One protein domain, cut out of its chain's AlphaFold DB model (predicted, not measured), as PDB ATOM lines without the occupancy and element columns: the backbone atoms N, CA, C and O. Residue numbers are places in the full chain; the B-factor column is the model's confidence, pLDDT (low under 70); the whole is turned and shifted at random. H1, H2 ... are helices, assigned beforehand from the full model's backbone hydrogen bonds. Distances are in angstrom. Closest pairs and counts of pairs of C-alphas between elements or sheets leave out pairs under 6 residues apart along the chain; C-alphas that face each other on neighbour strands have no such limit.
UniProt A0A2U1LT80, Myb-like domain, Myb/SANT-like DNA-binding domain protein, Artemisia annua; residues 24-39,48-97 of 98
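Overview. This is residues 24 to 39 and 48 to 97 of the 98 residues of the protein "Myb-like domain, Myb/SANT-like DNA-binding domain protein" of Artemisia annua (UniProt A0A2U1LT80). Two helices, H1 and H2, cross to make a small body, and the long H3 starts on H2 and runs out of that body, its residues 82 to 95 sticking out as an arm. This arm makes the length: the spans are 46 by 23 by 18 A. The printed part has 66 residues, with H1, H2 and H3 in that order and no named strand, all helix, and is loose, with a radius of gyration of the C-alphas of 13.9 A.

Arrangement. Start at H1, residues 24 to 37; it touches H2, residues 48 to 63, at a steep tilt of 46 degrees, opposite ways, closest at the C-alphas of Ala 32 and Ile 55, 5.4 A apart. H2 touches H3, residues 70 to 95, with residues 52 to 56 alone, about perpendicular at 89 degrees; the closest C-alphas, of Trp 52 and Arg 70, are 5.8 A apart. H1 and H3 only just touch, with 3 pairs of C-alphas within 8 A, the closest those of Leu 29 and Leu 73 at 7.2 A. In H1, H2 and H3 every O i to N i+4 pair is within hydrogen-bond range.

Along the chain. Find C-alpha 24 at (15.230, 53.239, 40.754), where H1 begins its 19.9 A. H2 spans 22.5 A, and H3 runs 36.7 A to C-alpha 95 at (0.207, 39.613, 64.184).

Size, cuts and confidence. The C-alphas of Gly 65 and Ser 97 are the farthest apart, at 46.3 A. Residues 40 to 47 are cut out, with 14.8 A between C-alphas 39 and 48; the link from H2 to H3 is short. Look for pLDDT under 70 at residues 95 to 97.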
ATOM      1  N   ALA A  24      16.007  52.133  41.312       95.38
ATOM      2  CA  ALA A  24      15.230  53.239  40.754       95.38
ATOM      3  C   ALA A  24      14.190  52.752  39.730       95.38
ATOM      4  O   ALA A  24      13.037  53.182  39.781       95.38
ATOM      5  N   GLU A  25      14.563  51.817  38.847       95.94
ATOM      6  CA  GLU A  25      13.619  51.194  37.912       95.94
ATOM      7  C   GLU A  25      12.546  50.383  38.659       95.94
ATOM      8  O   GLU A  25      11.372  50.437  38.304       95.94
ATOM      9  N   GLU A  26      12.905  49.655  39.716       96.81
ATOM     10  CA  GLU A  26      11.938  48.899  40.523       96.81
ATOM     11  C   GLU A  26      10.930  49.818  41.225       96.81
ATOM     12  O   GLU A  26       9.725  49.566  41.182       96.81
ATOM     13  N   VAL A  27      11.401  50.924  41.808       96.62
ATOM     14  CA  VAL A  27      10.539  51.932  42.442       96.62
ATOM     15  C   VAL A  27       9.618  52.592  41.414       96.62
ATOM     16  O   VAL A  27       8.426  52.759  41.677       96.62
ATOM     17  N   ALA A  28      10.138  52.956  40.240       97.56
ATOM     18  CA  ALA A  28       9.329  53.535  39.169       97.56
ATOM     19  C   ALA A  28       8.261  52.547  38.668       97.56
ATOM     20  O   ALA A  28       7.108  52.936  38.480       97.56
ATOM     21  N   LEU A  29       8.611  51.264  38.523       97.75
ATOM     22  CA  LEU A  29       7.672  50.206  38.151       97.75
ATOM     23  C   LEU A  29       6.561  50.044  39.195       97.75
ATOM     24  O   LEU A  29       5.390  49.973  38.827       97.75
ATOM     25  N   ALA A  30       6.903  50.033  40.486       97.00
ATOM     26  CA  ALA A  30       5.916  49.926  41.557       97.00
ATOM     27  C   ALA A  30       4.945  51.112  41.578       97.00
ATOM     28  O   ALA A  30       3.731  50.917  41.640       97.00
ATOM     29  N   LYS A  31       5.463  52.339  41.446       96.06
ATOM     30  CA  LYS A  31       4.637  53.551  41.357       96.06
ATOM     31  C   LYS A  31       3.685  53.502  40.162       96.06
ATOM     32  O   LYS A  31       2.494  53.749  40.331       96.06
ATOM     33  N   ALA A  32       4.195  53.138  38.982       96.12
ATOM     34  CA  ALA A  32       3.388  53.007  37.771       96.12
ATOM     35  C   ALA A  32       2.294  51.941  37.934       96.12
ATOM     36  O   ALA A  32       1.134  52.191  37.610       96.12
ATOM     37  N   TRP A  33       2.630  50.773  38.490       95.31
ATOM     38  CA  TRP A  33       1.659  49.704  38.715       95.31
ATOM     39  C   TRP A  33       0.531  50.142  39.654       95.31
ATOM     40  O   TRP A  33      -0.633  49.964  39.305       95.31
ATOM     41  N   ILE A  34       0.854  50.763  40.798       93.62
ATOM     42  CA  ILE A  34      -0.137  51.261  41.771       93.62
ATOM     43  C   ILE A  34      -1.026  52.334  41.139       93.62
ATOM     44  O   ILE A  34      -2.249  52.300  41.290       93.62
ATOM     45  N   HIS A  35      -0.432  53.276  40.404       92.38
ATOM     46  CA  HIS A  35      -1.182  54.339  39.741       92.38
ATOM     47  C   HIS A  35      -2.213  53.771  38.755       92.38
ATOM     48  O   HIS A  35      -3.376  54.174  38.763       92.38
ATOM     49  N   ILE A  36      -1.812  52.797  37.930       91.62
ATOM     50  CA  ILE A  36      -2.702  52.206  36.925       91.62
ATOM     51  C   ILE A  36      -3.723  51.247  37.555       91.62
ATOM     52  O   ILE A  36      -4.880  51.255  37.132       91.62
ATOM     53  N   SER A  37      -3.346  50.458  38.566       88.69
ATOM     54  CA  SER A  37      -4.248  49.500  39.227       88.69
ATOM     55  C   SER A  37      -5.338  50.173  40.065       88.69
ATOM     56  O   SER A  37      -6.436  49.633  40.183       88.69
ATOM     57  N   THR A  38      -5.080  51.374  40.590       86.12
ATOM     58  CA  THR A  38      -6.041  52.151  41.397       86.12
ATOM     59  C   THR A  38      -6.826  53.194  40.591       86.12
ATOM     60  O   THR A  38      -7.733  53.849  41.116       86.12
ATOM     61  N   CYS A  39      -6.531  53.351  39.297       81.06
ATOM     62  CA  CYS A  39      -7.203  54.312  38.430       81.06
ATOM     63  C   CYS A  39      -8.668  53.899  38.168       81.06
ATOM     64  O   CYS A  39      -8.965  53.104  37.276       81.06
ATOM     65  N   ARG A  48      -5.384  42.550  29.555       86.00
ATOM     66  CA  ARG A  48      -4.078  42.420  30.226       86.00
ATOM     67  C   ARG A  48      -2.962  43.171  29.498       86.00
ATOM     68  O   ARG A  48      -2.115  43.781  30.142       86.00
ATOM     69  N   ASP A  49      -2.946  43.117  28.170       88.88
ATOM     70  CA  ASP A  49      -1.909  43.780  27.383       88.88
ATOM     71  C   ASP A  49      -2.016  45.304  27.482       88.88
ATOM     72  O   ASP A  49      -1.028  45.936  27.845       88.88
ATOM     73  N   ARG A  50      -3.222  45.865  27.340       89.38
ATOM     74  CA  ARG A  50      -3.487  47.303  27.509       89.38
ATOM     75  C   ARG A  50      -3.137  47.810  28.910       89.38
ATOM     76  O   ARG A  50      -2.617  48.910  29.064       89.38
ATOM     77  N   PHE A  51      -3.387  47.002  29.942       91.06
ATOM     78  CA  PHE A  51      -2.979  47.327  31.310       91.06
ATOM     79  C   PHE A  51      -1.457  47.512  31.410       91.06
ATOM     80  O   PHE A  51      -0.980  48.520  31.927       91.06
ATOM     81  N   TRP A  52      -0.686  46.570  30.861       94.12
ATOM     82  CA  TRP A  52       0.774  46.653  30.886       94.12
ATOM     83  C   TRP A  52       1.349  47.703  29.926       94.12
ATOM     84  O   TRP A  52       2.429  48.221  30.203       94.12
ATOM     85  N   GLU A  53       0.666  48.028  28.826       93.81
ATOM     86  CA  GLU A  53       1.035  49.150  27.946       93.81
ATOM     87  C   GLU A  53       1.009  50.469  28.710       93.81
ATOM     88  O   GLU A  53       1.993  51.201  28.707       93.81
ATOM     89  N   ARG A  54      -0.046  50.719  29.481       93.56
ATOM     90  CA  ARG A  54      -0.160  51.950  30.272       93.56
ATOM     91  C   ARG A  54       0.833  52.032  31.421       93.56
ATOM     92  O   ARG A  54       1.307  53.112  31.758       93.56
ATOM     93  N   ILE A  55       1.166  50.891  32.027       95.56
ATOM     94  CA  ILE A  55       2.262  50.838  32.999       95.56
ATOM     95  C   ILE A  55       3.578  51.201  32.309       95.56
ATOM     96  O   ILE A  55       4.361  51.952  32.881       95.56
ATOM     97  N   LEU A  56       3.826  50.695  31.095       96.12
ATOM     98  CA  LEU A  56       5.027  51.036  30.335       96.12
ATOM     99  C   LEU A  56       5.075  52.528  29.983       96.12
ATOM    100  O   LEU A  56       6.137  53.118  30.135       96.12
ATOM    101  N   GLU A  57       3.962  53.135  29.567       95.12
ATOM    102  CA  GLU A  57       3.866  54.579  29.295       95.12
ATOM    103  C   GLU A  57       4.232  55.405  30.536       95.12
ATOM    104  O   GLU A  57       5.182  56.185  30.506       95.12
ATOM    105  N   HIS A  58       3.571  55.148  31.670       95.56
ATOM    106  CA  HIS A  58       3.861  55.852  32.922       95.56
ATOM    107  C   HIS A  58       5.302  55.599  33.407       95.56
ATOM    108  O   HIS A  58       5.951  56.470  33.992       95.56
ATOM    109  N   PHE A  59       5.828  54.393  33.199       96.62
ATOM    110  CA  PHE A  59       7.208  54.058  33.539       96.62
ATOM    111  C   PHE A  59       8.217  54.781  32.634       96.62
ATOM    112  O   PHE A  59       9.242  55.256  33.121       96.62
ATOM    113  N   TYR A  60       7.929  54.890  31.337       95.81
ATOM    114  CA  TYR A  60       8.752  55.618  30.373       95.81
ATOM    115  C   TYR A  60       8.853  57.097  30.757       95.81
ATOM    116  O   TYR A  60       9.961  57.630  30.818       95.81
ATOM    117  N   GLU A  61       7.725  57.731  31.083       94.69
ATOM    118  CA  GLU A  61       7.677  59.122  31.550       94.69
ATOM    119  C   GLU A  61       8.492  59.317  32.834       94.69
ATOM    120  O   GLU A  61       9.320  60.223  32.915       94.69
ATOM    121  N   ALA A  62       8.327  58.422  33.815       93.56
ATOM    122  CA  ALA A  62       9.037  58.500  35.092       93.56
ATOM    123  C   ALA A  62      10.563  58.336  34.963       93.56
ATOM    124  O   ALA A  62      11.307  58.894  35.768       93.56
ATOM    125  N   MET A  63      11.032  57.567  33.977       94.25
ATOM    126  CA  MET A  63      12.458  57.301  33.759       94.25
ATOM    127  C   MET A  63      13.126  58.277  32.779       94.25
ATOM    128  O   MET A  63      14.342  58.208  32.604       94.25
ATOM    129  N   GLY A  64      12.363  59.168  32.130       91.94
ATOM    130  CA  GLY A  64      12.879  60.004  31.039       91.94
ATOM    131  C   GLY A  64      13.257  59.184  29.799       91.94
ATOM    132  O   GLY A  64      14.185  59.533  29.073       91.94
ATOM    133  N   GLY A  65      12.558  58.066  29.586       89.00
ATOM    134  CA  GLY A  65      12.826  57.087  28.541       89.00
ATOM    135  C   GLY A  65      13.299  55.734  29.076       89.00
ATOM    136  O   GLY A  65      13.874  55.617  30.157       89.00
ATOM    137  N   THR A  66      13.044  54.661  28.320       90.12
ATOM    138  CA  THR A  66      13.478  53.319  28.723       90.12
ATOM    139  C   THR A  66      13.642  52.342  27.552       90.12
ATOM    140  O   THR A  66      12.846  52.376  26.618       90.12
ATOM    141  N   PRO A  67      14.625  51.418  27.604       91.19
ATOM    142  CA  PRO A  67      14.692  50.275  26.691       91.19
ATOM    143  C   PRO A  67      13.833  49.087  27.163       91.19
ATOM    144  O   PRO A  67      13.832  48.028  26.535       91.19
ATOM    145  N   ARG A  68      13.164  49.197  28.319       93.88
ATOM    146  CA  ARG A  68      12.362  48.105  28.880       93.88
ATOM    147  C   ARG A  68      11.102  47.893  28.047       93.88
ATOM    148  O   ARG A  68      10.481  48.834  27.573       93.88
ATOM    149  N   THR A  69      10.699  46.633  27.908       95.19
ATOM    150  CA  THR A  69       9.480  46.258  27.185       95.19
ATOM    151  C   THR A  69       8.367  45.906  28.155       95.19
ATOM    152  O   THR A  69       8.619  45.429  29.262       95.19
ATOM    153  N   ARG A  70       7.120  46.023  27.697       94.75
ATOM    154  CA  ARG A  70       5.911  45.594  28.412       94.75
ATOM    155  C   ARG A  70       6.048  44.214  29.076       94.75
ATOM    156  O   ARG A  70       5.705  44.026  30.240       94.75
ATOM    157  N   HIS A  71       6.592  43.246  28.337       94.50
ATOM    158  CA  HIS A  71       6.835  41.886  28.821       94.50
ATOM    159  C   HIS A  71       7.923  41.827  29.902       94.50
ATOM    160  O   HIS A  71       7.805  41.055  30.856       94.50
ATOM    161  N   GLY A  72       8.961  42.657  29.771       94.94
ATOM    162  CA  GLY A  72      10.002  42.823  30.780       94.94
ATOM    163  C   GLY A  72       9.443  43.363  32.094       94.94
ATOM    164  O   GLY A  72       9.740  42.797  33.144       94.94
ATOM    165  N   LEU A  73       8.586  44.389  32.035       96.38
ATOM    166  CA  LEU A  73       7.919  44.956  33.214       96.38
ATOM    167  C   LEU A  73       7.033  43.912  33.903       96.38
ATOM    168  O   LEU A  73       7.153  43.717  35.106       96.38
ATOM    169  N   ASN A  74       6.208  43.184  33.143       95.75
ATOM    170  CA  ASN A  74       5.352  42.127  33.691       95.75
ATOM    171  C   ASN A  74       6.172  41.028  34.388       95.75
ATOM    172  O   ASN A  74       5.894  40.661  35.529       95.75
ATOM    173  N   THR A  75       7.224  40.534  33.729       95.94
ATOM    174  CA  THR A  75       8.113  39.518  34.312       95.94
ATOM    175  C   THR A  75       8.755  40.021  35.602       95.94
ATOM    176  O   THR A  75       8.734  39.316  36.607       95.94
ATOM    177  N   LYS A  76       9.273  41.255  35.600       96.31
ATOM    178  CA  LYS A  76       9.902  41.842  36.782       96.31
ATOM    179  C   LYS A  76       8.910  42.038  37.926       96.31
ATOM    180  O   LYS A  76       9.228  41.697  39.064       96.31
ATOM    181  N   TRP A  77       7.711  42.528  37.625       97.00
ATOM    182  CA  TRP A  77       6.667  42.728  38.622       97.00
ATOM    183  C   TRP A  77       6.260  41.422  39.293       97.00
ATOM    184  O   TRP A  77       6.133  41.388  40.508       97.00
ATOM    185  N   LYS A  78       6.120  40.324  38.537       95.50
ATOM    186  CA  LYS A  78       5.833  39.006  39.125       95.50
ATOM    187  C   LYS A  78       6.883  38.598  40.157       95.50
ATOM    188  O   LYS A  78       6.517  38.124  41.225       95.50
ATOM    189  N   THR A  79       8.165  38.818  39.861       95.50
ATOM    190  CA  THR A  79       9.253  38.543  40.810       95.50
ATOM    191  C   THR A  79       9.165  39.433  42.051       95.50
ATOM    192  O   THR A  79       9.271  38.925  43.162       95.50
ATOM    193  N   MET A  80       8.934  40.740  41.883       95.94
ATOM    194  CA  MET A  80       8.773  41.668  43.013       95.94
ATOM    195  C   MET A  80       7.565  41.299  43.882       95.94
ATOM    196  O   MET A  80       7.659  41.281  45.103       95.94
ATOM    197  N   ASN A  81       6.438  40.966  43.254       94.38
ATOM    198  CA  ASN A  81       5.196  40.643  43.944       94.38
ATOM    199  C   ASN A  81       5.274  39.319  44.712       94.38
ATOM    200  O   ASN A  81       4.668  39.213  45.770       94.38
ATOM    201  N   ALA A  82       6.033  38.337  44.216       94.12
ATOM    202  CA  ALA A  82       6.310  37.110  44.961       94.12
ATOM    203  C   ALA A  82       7.089  37.407  46.253       94.12
ATOM    204  O   ALA A  82       6.637  37.035  47.329       94.12
ATOM    205  N   ALA A  83       8.174  38.184  46.162       92.38
ATOM    206  CA  ALA A  83       8.961  38.574  47.335       92.38
ATOM    207  C   ALA A  83       8.143  39.391  48.356       92.38
ATOM    208  O   ALA A  83       8.284  39.201  49.562       92.38
ATOM    209  N   MET A  84       7.254  40.278  47.886       92.69
ATOM    210  CA  MET A  84       6.312  40.986  48.766       92.69
ATOM    211  C   MET A  84       5.305  40.034  49.425       92.69
ATOM    212  O   MET A  84       4.945  40.246  50.578       92.69
ATOM    213  N   GLY A  85       4.858  38.992  48.717       92.06
ATOM    214  CA  GLY A  85       3.981  37.956  49.263       92.06
ATOM    215  C   GLY A  85       4.640  37.176  50.399       92.06
ATOM    216  O   GLY A  85       4.021  37.012  51.448       92.06
ATOM    217  N   ASP A  86       5.903  36.785  50.226       93.12
ATOM    218  CA  ASP A  86       6.683  36.105  51.266       93.12
ATOM    219  C   ASP A  86       6.848  36.997  52.507       93.12
ATOM    220  O   ASP A  86       6.588  36.565  53.630       93.12
ATOM    221  N   PHE A  87       7.198  38.275  52.307       91.75
ATOM    222  CA  PHE A  87       7.290  39.254  53.394       91.75
ATOM    223  C   PHE A  87       5.952  39.434  54.125       91.75
ATOM    224  O   PHE A  87       5.902  39.376  55.352       91.75
ATOM    225  N   ASN A  88       4.861  39.628  53.381       91.12
ATOM    226  CA  ASN A  88       3.537  39.832  53.957       91.12
ATOM    227  C   ASN A  88       3.051  38.593  54.726       91.12
ATOM    228  O   ASN A  88       2.418  38.731  55.767       91.12
ATOM    229  N   GLY A  89       3.379  37.389  54.248       92.00
ATOM    230  CA  GLY A  89       3.085  36.141  54.951       92.00
ATOM    231  C   GLY A  89       3.768  36.060  56.317       92.00
ATOM    232  O   GLY A  89       3.120  35.699  57.295       92.00
ATOM    233  N   LEU A  90       5.042  36.457  56.404       91.75
ATOM    234  CA  LEU A  90       5.757  36.536  57.682       91.75
ATOM    235  C   LEU A  90       5.155  37.600  58.606       91.75
ATOM    236  O   LEU A  90       4.996  37.349  59.796       91.75
ATOM    237  N   TYR A  91       4.799  38.766  58.062       89.19
ATOM    238  CA  TYR A  91       4.203  39.856  58.834       89.19
ATOM    239  C   TYR A  91       2.863  39.455  59.474       89.19
ATOM    240  O   TYR A  91       2.668  39.673  60.665       89.19
ATOM    241  N   ILE A  92       1.971  38.808  58.715       89.94
ATOM    242  CA  ILE A  92       0.664  38.346  59.220       89.94
ATOM    243  C   ILE A  92       0.834  37.280  60.313       89.94
ATOM    244  O   ILE A  92       0.172  37.351  61.341       89.94
ATOM    245  N   GLN A  93       1.769  36.334  60.147       81.06
ATOM    246  CA  GLN A  93       2.034  35.301  61.163       81.06
ATOM    247  C   GLN A  93       2.501  35.878  62.511       81.06
ATOM    248  O   GLN A  93       2.270  35.262  63.553       81.06
ATOM    249  N   GLN A  94       3.168  37.039  62.508       72.19
ATOM    250  CA  GLN A  94       3.550  37.727  63.743       72.19
ATOM    251  C   GLN A  94       2.356  38.396  64.435       72.19
ATOM    252  O   GLN A  94       2.311  38.397  65.663       72.19
ATOM    253  N   ASP A  95       1.406  38.934  63.667       67.62
ATOM    254  CA  ASP A  95       0.207  39.613  64.184       67.62
ATOM    255  C   ASP A  95      -0.795  38.615  64.793       67.62
ATOM    256  O   ASP A  95      -1.349  38.868  65.856       67.62
ATOM    257  N   ASP A  96      -0.921  37.418  64.205       59.69
ATOM    258  CA  ASP A  96      -1.764  36.322  64.722       59.69
ATOM    259  C   ASP A  96      -1.241  35.698  66.041       59.69
ATOM    260  O   ASP A  96      -1.884  34.821  66.621       59.69
ATOM    261  N   SER A  97      -0.055  36.109  66.508       60.81
ATOM    262  CA  SER A  97       0.603  35.598  67.721       60.81
ATOM    263  C   SER A  97       0.503  36.555  68.929       60.81
ATOM    264  O   SER A  97       1.288  36.427  69.878       60.81
TER     265      SER A  97